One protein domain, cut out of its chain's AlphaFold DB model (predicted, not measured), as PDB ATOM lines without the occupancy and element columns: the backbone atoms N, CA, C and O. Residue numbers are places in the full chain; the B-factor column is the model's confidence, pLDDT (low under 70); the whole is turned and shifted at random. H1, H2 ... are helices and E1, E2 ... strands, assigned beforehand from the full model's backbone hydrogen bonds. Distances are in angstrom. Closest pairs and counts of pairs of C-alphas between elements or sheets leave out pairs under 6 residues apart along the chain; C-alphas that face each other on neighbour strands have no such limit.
ATOM      1  N   LEU A  13       3.311 152.802 390.933       93.75
ATOM      2  CA  LEU A  13       2.716 154.044 391.394       93.75
ATOM      3  C   LEU A  13       2.209 153.866 392.819       93.75
ATOM      4  O   LEU A  13       1.315 153.064 393.083       93.75
ATOM      5  N   GLU A  14       2.782 154.637 393.733       92.44
ATOM      6  CA  GLU A  14       2.309 154.744 395.104       92.44
ATOM      7  C   GLU A  14       1.458 156.006 395.252       92.44
ATOM      8  O   GLU A  14       1.916 157.117 394.991       92.44
ATOM      9  N   MET A  15       0.205 155.834 395.668       90.88
ATOM     10  CA  MET A  15      -0.738 156.931 395.895       90.88
ATOM     11  C   MET A  15      -1.065 157.157 397.374       90.88
ATOM     12  O   MET A  15      -1.940 157.964 397.677       90.88
ATOM     13  N   THR A  16      -0.401 156.447 398.289       87.94
ATOM     14  CA  THR A  16      -0.730 156.420 399.723       87.94
ATOM     15  C   THR A  16      -0.935 157.819 400.321       87.94
ATOM     16  O   THR A  16      -1.962 158.065 400.952       87.94
ATOM     17  N   ASP A  17      -0.026 158.755 400.041       87.88
ATOM     18  CA  ASP A  17      -0.050 160.120 400.591       87.88
ATOM     19  C   ASP A  17      -1.161 161.017 400.019       87.88
ATOM     20  O   ASP A  17      -1.452 162.083 400.562       87.88
ATOM     21  N   TYR A  18      -1.799 160.597 398.925       87.50
ATOM     22  CA  TYR A  18      -2.845 161.357 398.238       87.50
ATOM     23  C   TYR A  18      -4.260 160.880 398.576       87.50
ATOM     24  O   TYR A  18      -5.234 161.462 398.095       87.50
ATOM     25  N   LEU A  19      -4.400 159.829 399.387       84.56
ATOM     26  CA  LEU A  19      -5.699 159.296 399.784       84.56
ATOM     27  C   LEU A  19      -6.145 159.846 401.137       84.56
ATOM     28  O   LEU A  19      -5.374 159.963 402.089       84.56
ATOM     29  N   THR A  20      -7.441 160.130 401.258       80.12
ATOM     30  CA  THR A  20      -8.049 160.411 402.558       80.12
ATOM     31  C   THR A  20      -8.029 159.144 403.403       80.12
ATOM     32  O   THR A  20      -8.546 158.104 402.986       80.12
ATOM     33  N   ILE A  21      -7.454 159.240 404.603       67.38
ATOM     34  CA  ILE A  21      -7.373 158.139 405.567       67.38
ATOM     35  C   ILE A  21      -8.795 157.793 406.017       67.38
ATOM     36  O   ILE A  21      -9.323 158.350 406.977       67.38
ATOM     37  N   THR A  22      -9.429 156.871 405.301       57.97
ATOM     38  CA  THR A  22     -10.773 156.391 405.602       57.97
ATOM     39  C   THR A  22     -10.645 154.910 405.923       57.97
ATOM     40  O   THR A  22     -10.197 154.120 405.101       57.97
ATOM     41  N   MET A  23     -10.914 154.596 407.190       50.59
ATOM     42  CA  MET A  23     -10.941 153.285 407.850       50.59
ATOM     43  C   MET A  23     -10.500 152.067 407.010       50.59
ATOM     44  O   MET A  23     -11.307 151.435 406.339       50.59
ATOM     45  N   GLY A  24      -9.226 151.678 407.141       57.66
ATOM     46  CA  GLY A  24      -8.775 150.304 406.870       57.66
ATOM     47  C   GLY A  24      -7.765 150.120 405.739       57.66
ATOM     48  O   GLY A  24      -7.007 149.156 405.783       57.66
ATOM     49  N   GLN A  25      -7.664 151.043 404.780       59.47
ATOM     50  CA  GLN A  25      -6.669 150.947 403.704       59.47
ATOM     51  C   GLN A  25      -5.591 152.011 403.872       59.47
ATOM     52  O   GLN A  25      -5.794 153.183 403.577       59.47
ATOM     53  N   ARG A  26      -4.447 151.583 404.417       69.44
ATOM     54  CA  ARG A  26      -3.299 152.456 404.702       69.44
ATOM     55  C   ARG A  26      -2.339 152.615 403.533       69.44
ATOM     56  O   ARG A  26      -1.460 153.453 403.630       69.44
ATOM     57  N   THR A  27      -2.473 151.816 402.480       80.81
ATOM     58  CA  THR A  27      -1.560 151.841 401.337       80.81
ATOM     59  C   THR A  27      -2.320 151.675 400.028       80.81
ATOM     60  O   THR A  27      -3.346 150.985 399.945       80.81
ATOM     61  N   ALA A  28      -1.813 152.338 398.993       87.75
ATOM     62  CA  ALA A  28      -2.363 152.257 397.652       87.75
ATOM     63  C   ALA A  28      -1.229 152.184 396.639       87.75
ATOM     64  O   ALA A  28      -0.707 153.200 396.185       87.75
ATOM     65  N   PHE A  29      -0.859 150.949 396.321       91.12
ATOM     66  CA  PHE A  29       0.130 150.631 395.312       91.12
ATOM     67  C   PHE A  29      -0.573 150.203 394.036       91.12
ATOM     68  O   PHE A  29      -1.598 149.520 394.080       91.12
ATOM     69  N   TYR A  30      -0.008 150.590 392.904       93.00
ATOM     70  CA  TYR A  30      -0.504 150.216 391.596       93.00
ATOM     71  C   TYR A  30       0.646 149.856 390.664       93.00
ATOM     72  O   TYR A  30       1.751 150.392 390.788       93.00
ATOM     73  N   THR A  31       0.362 148.988 389.702       94.81
ATOM     74  CA  THR A  31       1.283 148.633 388.621       94.81
ATOM     75  C   THR A  31       0.659 149.022 387.288       94.81
ATOM     76  O   THR A  31      -0.523 148.788 387.058       94.81
ATOM     77  N   LEU A  32       1.445 149.651 386.419       96.69
ATOM     78  CA  LEU A  32       1.023 150.047 385.084       96.69
ATOM     79  C   LEU A  32       0.826 148.801 384.217       96.69
ATOM     80  O   LEU A  32       1.781 148.066 383.957       96.69
ATOM     81  N   SER A  33      -0.394 148.619 383.725       96.94
ATOM     82  CA  SER A  33      -0.775 147.475 382.889       96.94
ATOM     83  C   SER A  33      -0.883 147.856 381.422       96.94
ATOM     84  O   SER A  33      -0.531 147.071 380.545       96.94
ATOM     85  N   ALA A  34      -1.320 149.082 381.132       98.12
ATOM     86  CA  ALA A  34      -1.366 149.598 379.773       98.12
ATOM     87  C   ALA A  34      -1.370 151.126 379.738       98.12
ATOM     88  O   ALA A  34      -1.697 151.795 380.717       98.12
ATOM     89  N   PHE A  35      -1.064 151.696 378.579       98.50
ATOM     90  CA  PHE A  35      -1.308 153.104 378.302       98.50
ATOM     91  C   PHE A  35      -1.587 153.336 376.817       98.50
ATOM     92  O   PHE A  35      -1.205 152.551 375.953       98.50
ATOM     93  N   VAL A  36      -2.269 154.434 376.519       98.25
ATOM     94  CA  VAL A  36      -2.582 154.879 375.161       98.25
ATOM     95  C   VAL A  36      -1.735 156.093 374.838       98.25
ATOM     96  O   VAL A  36      -1.575 156.987 375.669       98.25
ATOM     97  N   VAL A  37      -1.234 156.151 373.613       97.50
ATOM     98  CA  VAL A  37      -0.563 157.316 373.042       97.50
ATOM     99  C   VAL A  37      -1.439 157.913 371.947       97.50
ATOM    100  O   VAL A  37      -2.206 157.211 371.292       97.50
ATOM    101  N   HIS A  38      -1.320 159.223 371.754       96.56
ATOM    102  CA  HIS A  38      -1.973 159.936 370.661       96.56
ATOM    103  C   HIS A  38      -0.918 160.617 369.794       96.56
ATOM    104  O   HIS A  38      -0.322 161.614 370.213       96.56
ATOM    105  N   ASP A  39      -0.708 160.130 368.582       92.88
ATOM    106  CA  ASP A  39       0.213 160.702 367.609       92.88
ATOM    107  C   ASP A  39      -0.522 161.729 366.748       92.88
ATOM    108  O   ASP A  39      -1.235 161.416 365.800       92.88
ATOM    109  N   GLY A  40      -0.374 162.997 367.110       92.25
ATOM    110  CA  GLY A  40      -1.014 164.110 366.422       92.25
ATOM    111  C   GLY A  40      -0.706 165.427 367.118       92.25
ATOM    112  O   GLY A  40      -0.490 165.468 368.331       92.25
ATOM    113  N   SER A  41      -0.661 166.516 366.354       89.75
ATOM    114  CA  SER A  41      -0.418 167.874 366.868       89.75
ATOM    115  C   SER A  41      -1.709 168.605 367.270       89.75
ATOM    116  O   SER A  41      -1.673 169.580 368.033       89.75
ATOM    117  N   SER A  42      -2.858 168.115 366.791       91.00
ATOM    118  CA  SER A  42      -4.193 168.628 367.098       91.00
ATOM    119  C   SER A  42      -4.929 167.700 368.071       91.00
ATOM    120  O   SER A  42      -4.766 166.490 367.979       91.00
ATOM    121  N   PRO A  43      -5.786 168.220 368.964       88.50
ATOM    122  CA  PRO A  43      -6.710 167.390 369.740       88.50
ATOM    123  C   PRO A  43      -7.810 166.728 368.896       88.50
ATOM    124  O   PRO A  43      -8.414 165.762 369.339       88.50
ATOM    125  N   SER A  44      -8.115 167.271 367.711       90.81
ATOM    126  CA  SER A  44      -9.229 166.819 366.862       90.81
ATOM    127  C   SER A  44      -8.826 165.811 365.785       90.81
ATOM    128  O   SER A  44      -9.662 165.417 364.977       90.81
ATOM    129  N   SER A  45      -7.542 165.464 365.701       92.44
ATOM    130  CA  SER A  45      -7.014 164.572 364.672       92.44
ATOM    131  C   SER A  45      -5.681 163.981 365.102       92.44
ATOM    132  O   SER A  45      -4.820 164.696 365.620       92.44
ATOM    133  N   GLY A  46      -5.465 162.725 364.755       94.62
ATOM    134  CA  GLY A  46      -4.218 162.021 364.988       94.62
ATOM    135  C   GLY A  46      -4.448 160.525 364.893       94.62
ATOM    136  O   GLY A  46      -5.444 160.083 364.319       94.62
ATOM    137  N   HIS A  47      -3.519 159.773 365.463       96.81
ATOM    138  CA  HIS A  47      -3.538 158.324 365.485       96.81
ATOM    139  C   HIS A  47      -3.390 157.810 366.912       96.81
ATOM    140  O   HIS A  47      -2.539 158.296 367.656       96.81
ATOM    141  N   TYR A  48      -4.214 156.848 367.309       97.31
ATOM    142  CA  TYR A  48      -4.126 156.250 368.636       97.31
ATOM    143  C   TYR A  48      -3.427 154.903 368.546       97.31
ATOM    144  O   TYR A  48      -3.784 154.061 367.729       97.31
ATOM    145  N   ARG A  49      -2.456 154.689 369.430       98.06
ATOM    146  CA  ARG A  49      -1.821 153.384 369.633       98.06
ATOM    147  C   ARG A  49      -1.869 153.034 371.108       98.06
ATOM    148  O   ARG A  49      -1.892 153.927 371.958       98.06
ATOM    149  N   ALA A  50      -1.871 151.747 371.416       98.44
ATOM    150  CA  ALA A  50      -1.847 151.266 372.789       98.44
ATOM    151  C   ALA A  50      -0.553 150.509 373.073       98.44
ATOM    152  O   ALA A  50       0.004 149.855 372.197       98.44
ATOM    153  N   PHE A  51      -0.095 150.590 374.312       98.62
ATOM    154  CA  PHE A  51       0.994 149.795 374.848       98.62
ATOM    155  C   PHE A  51       0.445 148.976 376.006       98.62
ATOM    156  O   PHE A  51      -0.124 149.548 376.932       98.62
ATOM    157  N   ALA A  52       0.602 147.658 375.955       98.00
ATOM    158  CA  ALA A  52       0.097 146.741 376.971       98.00
ATOM    159  C   ALA A  52       1.231 145.884 377.536       98.00
ATOM    160  O   ALA A  52       2.075 145.385 376.788       98.00
ATOM    161  N   HIS A  53       1.236 145.708 378.853       96.94
ATOM    162  CA  HIS A  53       2.151 144.834 379.565       96.94
ATOM    163  C   HIS A  53       1.461 143.499 379.842       96.94
ATOM    164  O   HIS A  53       0.580 143.402 380.691       96.94
ATOM    165  N   VAL A  54       1.869 142.461 379.118       92.94
ATOM    166  CA  VAL A  54       1.267 141.125 379.180       92.94
ATOM    167  C   VAL A  54       2.368 140.106 379.435       92.94
ATOM    168  O   VAL A  54       3.382 140.089 378.734       92.94
ATOM    169  N   CYS A  55       2.189 139.268 380.457       90.81
ATOM    170  CA  CYS A  55       3.142 138.217 380.839       90.81
ATOM    171  C   CYS A  55       4.603 138.714 380.947       90.81
ATOM    172  O   CYS A  55       5.531 138.065 380.460       90.81
ATOM    173  N   GLY A  56       4.813 139.890 381.554       91.31
ATOM    174  CA  GLY A  56       6.147 140.464 381.775       91.31
ATOM    175  C   GLY A  56       6.784 141.131 380.551       91.31
ATOM    176  O   GLY A  56       7.980 141.420 380.572       91.31
ATOM    177  N   LYS A  57       6.030 141.339 379.466       96.19
ATOM    178  CA  LYS A  57       6.523 141.930 378.216       96.19
ATOM    179  C   LYS A  57       5.619 143.059 377.756       96.19
ATOM    180  O   LYS A  57       4.406 142.997 377.930       96.19
ATOM    181  N   TRP A  58       6.216 144.061 377.122       98.06
ATOM    182  CA  TRP A  58       5.481 145.159 376.511       98.06
ATOM    183  C   TRP A  58       5.168 144.866 375.051       98.06
ATOM    184  O   TRP A  58       6.013 144.367 374.304       98.06
ATOM    185  N   PHE A  59       3.958 145.221 374.646       98.50
ATOM    186  CA  PHE A  59       3.489 145.134 373.273       98.50
ATOM    187  C   PHE A  59       2.935 146.480 372.838       98.50
ATOM    188  O   PHE A  59       2.148 147.083 373.558       98.50
ATOM    189  N   GLU A  60       3.337 146.928 371.658       98.56
ATOM    190  CA  GLU A  60       2.706 148.013 370.927       98.56
ATOM    191  C   GLU A  60       1.592 147.438 370.047       98.56
ATOM    192  O   GLU A  60       1.842 146.624 369.157       98.56
ATOM    193  N   CYS A  61       0.370 147.893 370.285       98.38
ATOM    194  CA  CYS A  61      -0.815 147.602 369.496       98.38
ATOM    195  C   CYS A  61      -1.115 148.816 368.610       98.38
ATOM    196  O   CYS A  61      -1.583 149.856 369.087       98.38
ATOM    197  N   ASN A  62      -0.824 148.678 367.320       98.12
ATOM    198  CA  ASN A  62      -1.022 149.689 366.292       98.12
ATOM    199  C   ASN A  62      -2.014 149.156 365.249       98.12
ATOM    200  O   ASN A  62      -1.636 148.439 364.318       98.12
ATOM    201  N   ASP A  63      -3.292 149.474 365.446       97.38
ATOM    202  CA  ASP A  63      -4.419 148.938 364.682       97.38
ATOM    203  C   ASP A  63      -4.405 147.402 364.627       97.38
ATOM    204  O   ASP A  63      -4.652 146.721 365.620       97.38
ATOM    205  N   HIS A  64      -4.098 146.844 363.460       97.25
ATOM    206  CA  HIS A  64      -4.041 145.408 363.201       97.25
ATOM    207  C   HIS A  64      -2.656 144.801 363.481       97.25
ATOM    208  O   HIS A  64      -2.487 143.588 363.373       97.25
ATOM    209  N   THR A  65      -1.655 145.625 363.799       97.31
ATOM    210  CA  THR A  65      -0.278 145.193 364.048       97.31
ATOM    211  C   THR A  65       0.003 145.168 365.543       97.31
ATOM    212  O   THR A  65      -0.152 146.175 366.230       97.31
ATOM    213  N   ILE A  66       0.474 144.027 366.043       98.00
ATOM    214  CA  ILE A  66       0.923 143.866 367.429       98.00
ATOM    215  C   ILE A  66       2.409 143.527 367.407       98.00
ATOM    216  O   ILE A  66       2.810 142.523 366.817       98.00
ATOM    217  N   THR A  67       3.225 144.352 368.059       98.12
ATOM    218  CA  THR A  67       4.685 144.206 368.075       98.12
ATOM    219  C   THR A  67       5.195 144.190 369.505       98.12
ATOM    220  O   THR A  67       4.886 145.078 370.287       98.12
ATOM    221  N   MET A  68       6.010 143.198 369.860       98.31
ATOM    222  CA  MET A  68       6.708 143.203 371.146       98.31
ATOM    223  C   MET A  68       7.774 144.303 371.153       98.31
ATOM    224  O   MET A  68       8.563 144.406 370.214       98.31
ATOM    225  N   VAL A  69       7.831 145.090 372.221       98.25
ATOM    226  CA  VAL A  69       8.778 146.198 372.372       98.25
ATOM    227  C   VAL A  69       9.560 146.075 373.674       98.25
ATOM    228  O   VAL A  69       9.102 145.481 374.651       98.25
ATOM    229  N   ALA A  70      10.765 146.646 373.697       97.94
ATOM    230  CA  ALA A  70      11.513 146.803 374.936       97.94
ATOM    231  C   ALA A  70      10.785 147.778 375.875       97.94
ATOM    232  O   ALA A  70      10.191 148.755 375.415       97.94
ATOM    233  N   GLU A  71      10.889 147.556 377.187       96.81
ATOM    234  CA  GLU A  71      10.287 148.443 378.190       96.81
ATOM    235  C   GLU A  71      10.772 149.891 378.018       96.81
ATOM    236  O   GLU A  71       9.960 150.808 377.958       96.81
ATOM    237  N   SER A  72      12.069 150.101 377.773       97.19
ATOM    238  CA  SER A  72      12.627 151.429 377.478       97.19
ATOM    239  C   SER A  72      11.924 152.142 376.317       97.19
ATOM    240  O   SER A  72      11.756 153.358 376.350       97.19
ATOM    241  N   ASN A  73      11.490 151.401 375.294       97.06
ATOM    242  CA  ASN A  73      10.823 151.976 374.127       97.06
ATOM    243  C   ASN A  73       9.367 152.342 374.429       97.06
ATOM    244  O   ASN A  73       8.880 153.352 373.918       97.06
ATOM    245  N   ALA A  74       8.691 151.547 375.263       97.25
ATOM    246  CA  ALA A  74       7.351 151.858 375.751       97.25
ATOM    247  C   ALA A  74       7.379 153.118 376.635       97.25
ATOM    248  O   ALA A  74       6.638 154.068 376.395       97.25
ATOM    249  N   PHE A  75       8.301 153.189 377.594       97.06
ATOM    250  CA  PHE A  75       8.394 154.322 378.522       97.06
ATOM    251  C   PHE A  75       8.919 155.616 377.877       97.06
ATOM    252  O   PHE A  75       8.667 156.697 378.396       97.06
ATOM    253  N   ALA A  76       9.567 155.545 376.709       96.62
ATOM    254  CA  ALA A  76       9.958 156.732 375.940       96.62
ATOM    255  C   ALA A  76       8.772 157.464 375.271       96.62
ATOM    256  O   ALA A  76       8.942 158.560 374.730       96.62
ATOM    257  N   GLN A  77       7.571 156.877 375.258       96.75
ATOM    258  CA  GLN A  77       6.416 157.468 374.583       96.75
ATOM    259  C   GLN A  77       5.776 158.610 375.386       96.75
ATOM    260  O   GLN A  77       5.842 158.671 376.609       96.75
ATOM    261  N   CYS A  78       5.077 159.513 374.696       95.75
ATOM    262  CA  CYS A  78       4.227 160.515 375.346       95.75
ATOM    263  C   CYS A  78       2.829 159.933 375.601       95.75
ATOM    264  O   CYS A  78       1.934 160.074 374.761       95.75
ATOM    265  N   GLY A  79       2.658 159.268 376.745       94.81
ATOM    266  CA  GLY A  79       1.379 158.690 377.159       94.81
ATOM    267  C   GLY A  79       0.270 159.738 377.311       94.81
ATOM    268  O   GLY A  79       0.510 160.881 377.703       94.81
ATOM    269  N   TYR A  80      -0.951 159.344 376.957       95.88
ATOM    270  CA  TYR A  80      -2.160 160.164 377.013       95.88
ATOM    271  C   TYR A  80      -3.149 159.656 378.068       95.88
ATOM    272  O   TYR A  80      -3.653 160.447 378.861       95.88
ATOM    273  N   LEU A  81      -3.390 158.343 378.104       97.31
ATOM    274  CA  LEU A  81      -4.235 157.682 379.099       97.31
ATOM    275  C   LEU A  81      -3.479 156.489 379.677       97.31
ATOM    276  O   LEU A  81      -2.874 155.743 378.916       97.31
ATOM    277  N   PHE A  82      -3.526 156.303 380.995       98.12
ATOM    278  CA  PHE A  82      -2.795 155.251 381.699       98.12
ATOM    279  C   PHE A  82      -3.759 154.365 382.481       98.12
ATOM    280  O   PHE A  82      -4.684 154.868 383.119       98.12
ATOM    281  N   PHE A  83      -3.511 153.060 382.448       97.81
ATOM    282  CA  PHE A  83      -4.285 152.039 383.140       97.81
ATOM    283  C   PHE A  83      -3.386 151.359 384.166       97.81
ATOM    284  O   PHE A  83      -2.384 150.731 383.817       97.81
ATOM    285  N   TYR A  84      -3.752 151.531 385.430       96.25
ATOM    286  CA  TYR A  84      -3.018 151.043 386.584       96.25
ATOM    287  C   TYR A  84      -3.893 150.060 387.348       96.25
ATOM    288  O   TYR A  84      -4.981 150.428 387.794       96.25
ATOM    289  N   ASP A  85      -3.387 148.850 387.545       92.94
ATOM    290  CA  ASP A  85      -4.056 147.845 388.361       92.94
ATOM    291  C   ASP A  85      -3.582 147.949 389.801       92.94
ATOM    292  O   ASP A  85      -2.398 148.170 390.081       92.94
ATOM    293  N   ARG A  86      -4.520 147.804 390.738       90.06
ATOM    294  CA  ARG A  86      -4.211 147.901 392.159       90.06
ATOM    295  C   ARG A  86      -3.429 146.678 392.616       90.06
ATOM    296  O   ARG A  86      -3.849 145.542 392.427       90.06
ATOM    297  N   PHE A  87      -2.316 146.934 393.287       82.81
ATOM    298  CA  PHE A  87      -1.501 145.923 393.930       82.81
ATOM    299  C   PHE A  87      -1.750 145.929 395.442       82.81
ATOM    300  O   PHE A  87      -1.663 146.966 396.105       82.81
ATOM    301  N   PHE A  88      -2.043 144.752 395.993       79.81
ATOM    302  CA  PHE A  88      -2.184 144.540 397.430       79.81
ATOM    303  C   PHE A  88      -0.999 143.706 397.926       79.81
ATOM    304  O   PHE A  88      -0.976 142.500 397.674       79.81
ATOM    305  N   PRO A  89      -0.021 144.313 398.623       67.50
ATOM    306  CA  PRO A  89       1.107 143.572 399.166       67.50
ATOM    307  C   PRO A  89       0.616 142.564 400.203       67.50
ATOM    308  O   PRO A  89      -0.078 142.932 401.155       67.50
ATOM    309  N   THR A  90       0.991 141.297 400.048       61.09
ATOM    310  CA  THR A  90       0.716 140.281 401.064       61.09
ATOM    311  C   THR A  90       1.587 140.558 402.286       61.09
ATOM    312  O   THR A  90       2.815 140.510 402.218       61.09
ATOM    313  N   ILE A  91       0.951 140.851 403.421       56.41
ATOM    314  CA  ILE A  91       1.614 141.074 404.710       56.41
ATOM    315  C   ILE A  91       2.209 139.731 405.170       56.41
ATOM    316  O   ILE A  91       1.525 138.939 405.810       56.41
ATOM    317  N   GLY A  92       3.454 139.423 404.800       52.41
ATOM    318  CA  GLY A  92       4.092 138.172 405.237       52.41
ATOM    319  C   GLY A  92       5.454 137.823 404.637       52.41
ATOM    320  O   GLY A  92       6.193 137.059 405.253       52.41
ATOM    321  N   ASP A  99       8.225 143.229 393.861       57.06
ATOM    322  CA  ASP A  99       9.159 142.150 393.495       57.06
ATOM    323  C   ASP A  99       8.508 140.772 393.257       57.06
ATOM    324  O   ASP A  99       9.201 139.804 392.938       57.06
ATOM    325  N   THR A 100       7.182 140.634 393.396       47.69
ATOM    326  CA  THR A 100       6.511 139.325 393.264       47.69
ATOM    327  C   THR A 100       5.739 139.186 391.944       47.69
ATOM    328  O   THR A 100       4.905 140.035 391.626       47.69
ATOM    329  N   PRO A 101       5.968 138.112 391.155       45.69
ATOM    330  CA  PRO A 101       5.115 137.787 390.021       45.69
ATOM    331  C   PRO A 101       3.714 137.451 390.535       45.69
ATOM    332  O   PRO A 101       3.522 136.511 391.308       45.69
ATOM    333  N   ASN A 102       2.745 138.243 390.098       48.59
ATOM    334  CA  ASN A 102       1.356 138.214 390.536       48.59
ATOM    335  C   ASN A 102       0.602 137.016 389.915       48.59
ATOM    336  O   ASN A 102      -0.280 137.198 389.089       48.59
ATOM    337  N   LEU A 103       0.999 135.784 390.254       47.34
ATOM    338  CA  LEU A 103       0.367 134.546 389.761       47.34
ATOM    339  C   LEU A 103      -0.673 133.965 390.731       47.34
ATOM    340  O   LEU A 103      -1.415 133.065 390.362       47.34
ATOM    341  N   VAL A 104      -0.720 134.443 391.979       48.16
ATOM    342  CA  VAL A 104      -1.552 133.829 393.035       48.16
ATOM    343  C   VAL A 104      -2.946 134.460 393.122       48.16
ATOM    344  O   VAL A 104      -3.876 133.799 393.557       48.16
ATOM    345  N   ARG A 105      -3.124 135.709 392.673       51.31
ATOM    346  CA  ARG A 105      -4.413 136.419 392.783       51.31
ATOM    347  C   ARG A 105      -5.361 136.210 391.608       51.31
ATOM    348  O   ARG A 105      -6.562 136.366 391.782       51.31
ATOM    349  N   GLU A 106      -4.841 135.831 390.441       52.69
ATOM    350  CA  GLU A 106      -5.664 135.663 389.236       52.69
ATOM    351  C   GLU A 106      -6.714 134.555 389.422       52.69
ATOM    352  O   GLU A 106      -7.785 134.640 388.848       52.69
ATOM    353  N   VAL A 107      -6.475 133.566 390.291       49.69
ATOM    354  CA  VAL A 107      -7.441 132.490 390.577       49.69
ATOM    355  C   VAL A 107      -8.516 132.846 391.608       49.69
ATOM    356  O   VAL A 107      -9.628 132.349 391.472       49.69
ATOM    357  N   ASP A 108      -8.223 133.698 392.596       48.72
ATOM    358  CA  ASP A 108      -9.196 134.046 393.646       48.72
ATOM    359  C   ASP A 108     -10.110 135.200 393.203       48.72
ATOM    360  O   ASP A 108     -11.317 135.145 393.414       48.72
ATOM    361  N   ASP A 109      -9.563 136.203 392.504       53.31
ATOM    362  CA  ASP A 109     -10.338 137.354 392.022       53.31
ATOM    363  C   ASP A 109     -11.203 136.995 390.779       53.31
ATOM    364  O   ASP A 109     -12.178 137.685 390.490       53.31
ATOM    365  N   LEU A 110     -10.903 135.905 390.050       51.66
ATOM    366  CA  LEU A 110     -11.735 135.422 388.930       51.66
ATOM    367  C   LEU A 110     -13.025 134.728 389.387       51.66
ATOM    368  O   LEU A 110     -14.000 134.734 388.637       51.66
ATOM    369  N   MET A 111     -13.058 134.156 390.595       47.72
ATOM    370  CA  MET A 111     -14.258 133.467 391.087       47.72
ATOM    371  C   MET A 111     -15.364 134.441 391.518       47.72
ATOM    372  O   MET A 111     -16.533 134.078 391.447       47.72
ATOM    373  N   ASP A 112     -15.020 135.679 391.885       51.72
ATOM    374  CA  ASP A 112     -15.999 136.694 392.304       51.72
ATOM    375  C   ASP A 112     -16.579 137.508 391.126       51.72
ATOM    376  O   ASP A 112     -17.648 138.104 391.249       51.72
ATOM    377  N   VAL A 113     -15.907 137.548 389.966       56.28
ATOM    378  CA  VAL A 113     -16.318 138.391 388.820       56.28
ATOM    379  C   VAL A 113     -17.286 137.672 387.867       56.28
ATOM    380  O   VAL A 113     -18.106 138.328 387.217       56.28
ATOM    381  N   GLU A 114     -17.234 136.339 387.778       55.78
ATOM    382  CA  GLU A 114     -18.131 135.571 386.897       55.78
ATOM    383  C   GLU A 114     -19.611 135.690 387.308       55.78
ATOM    384  O   GLU A 114     -20.474 135.825 386.436       55.78
ATOM    385  N   ASP A 115     -19.910 135.732 388.612       54.19
ATOM    386  CA  ASP A 115     -21.283 135.883 389.118       54.19
ATOM    387  C   ASP A 115     -21.882 137.266 388.785       54.19
ATOM    388  O   ASP A 115     -23.054 137.371 388.408       54.19
ATOM    389  N   ASP A 116     -21.072 138.329 388.822       57.31
ATOM    390  CA  ASP A 116     -21.524 139.683 388.485       57.31
ATOM    391  C   ASP A 116     -21.684 139.880 386.966       57.31
ATOM    392  O   ASP A 116     -22.630 140.539 386.521       57.31
TER     393      ASP A 116
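AT A GLANCE: This is residues 13 to 92 and 99 to 116 of the 138 residues of the protein "Ubiquitin carboxyl-terminal hydrolase 3" of Perkinsus olseni (UniProt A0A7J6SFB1). What does the model look like at first sight? It is one long, strongly twisted wall of five antiparallel strands, with the one-turn helix H1 over one face on the way from edge strand E4 to edge strand E5, and no named helix over the other face. Helix H2, residues 106 to 116, sticks out as a free arm, while the long loop of residues 13 to 28 folds back at the end of the wall where E1 begins. What are its parts and its size? The printed part has 98 residues with two named helices and five named strands, in the order E1 E2 E3 E4 H1 E5 H2; the sheet's order is E4 E3 E2 E1 E5, and the class is mixed, helices and strands. The whole is loose, with a radius of gyration of the C-alphas of 16.8 A and spans of 45 by 31 by 30 A.

IN THESE COORDINATES: What comes first, from Leu 13 on? Residues 13 to 28 hold no named element. Strand E1 then takes residues 29 to 42, 33.7 A long, from C-alpha 29 at (0.130, 150.631, 395.312), and bends by 63 degrees at residue 39. Which strands follow? E2 is residues 45 to 54, 28.8 A; E3 is residues 57 to 62, 16.1 A; E4 is residues 65 to 69, 12.3 A. What comes after E4? Helix H1 is residues 71 to 75, 6.2 A, and strand E5 is residues 79 to 87, 21.3 A, beginning at C-alpha 79 at (1.379, 158.690, 377.159). Helix H2 is residues 106 to 116, 16.4 A, ending at C-alpha 116 at (-21.524, 139.683, 388.485).

HOW THE PARTS SIT: How is E1 joined to its two neighbours? E1 and E5 are antiparallel at 171 degrees, with N 31 and O 85 within hydrogen-bond range at 2.9 A. E1 and E2 form a hairpin, antiparallel at 159 degrees, with N 37 and O 49 at 2.8 A; residues 13 to 14 also pair antiparallel with residues 29 to 30 of E1. How does the sheet go on beyond E2? E2 and E3 form a hairpin at 155 degrees, with N 52 and O 59 at 2.9 A, and E3 and E4 form a hairpin at 148 degrees, with N 67 and O 60 at 2.9 A. E1, E2, E3 and E4 make a meander, each strand the antiparallel neighbour of the one before. Where are the helices? H1 is on the sheet at a height of 8.7 A and only just over E3, with 3 of its 5 C-alphas falling on that strand; the closest C-alphas of H1 and E3, those of Glu 71 and Trp 58, are 6.1 A apart. H2 is not on the sheet, and is apart from E1, E2, E3, E4 and H1. What do the helix backbones show? In H1 every O i to N i+4 pair is within hydrogen-bond range, but in H2 0 of 7 are, beside 2 of 8 O i to N i+3 pairs.

THE WHOLE: How far does it reach? The two C-alphas farthest apart, those of Ser 44 and Gly 92, are 49.7 A apart. Is the printed part continuous? Residues 93 to 98 are not printed, and C-alphas 92 and 99 are 13.4 A apart across the cut, which falls in the link from E5 to H2. The links that are printed whole between named elements are tight. Where is confidence low? The mean pLDDT of the printed part is 82.9, but residues 21 to 26, 89 to 92 and 99 to 116 are under 70, and H2 has a mean of 53.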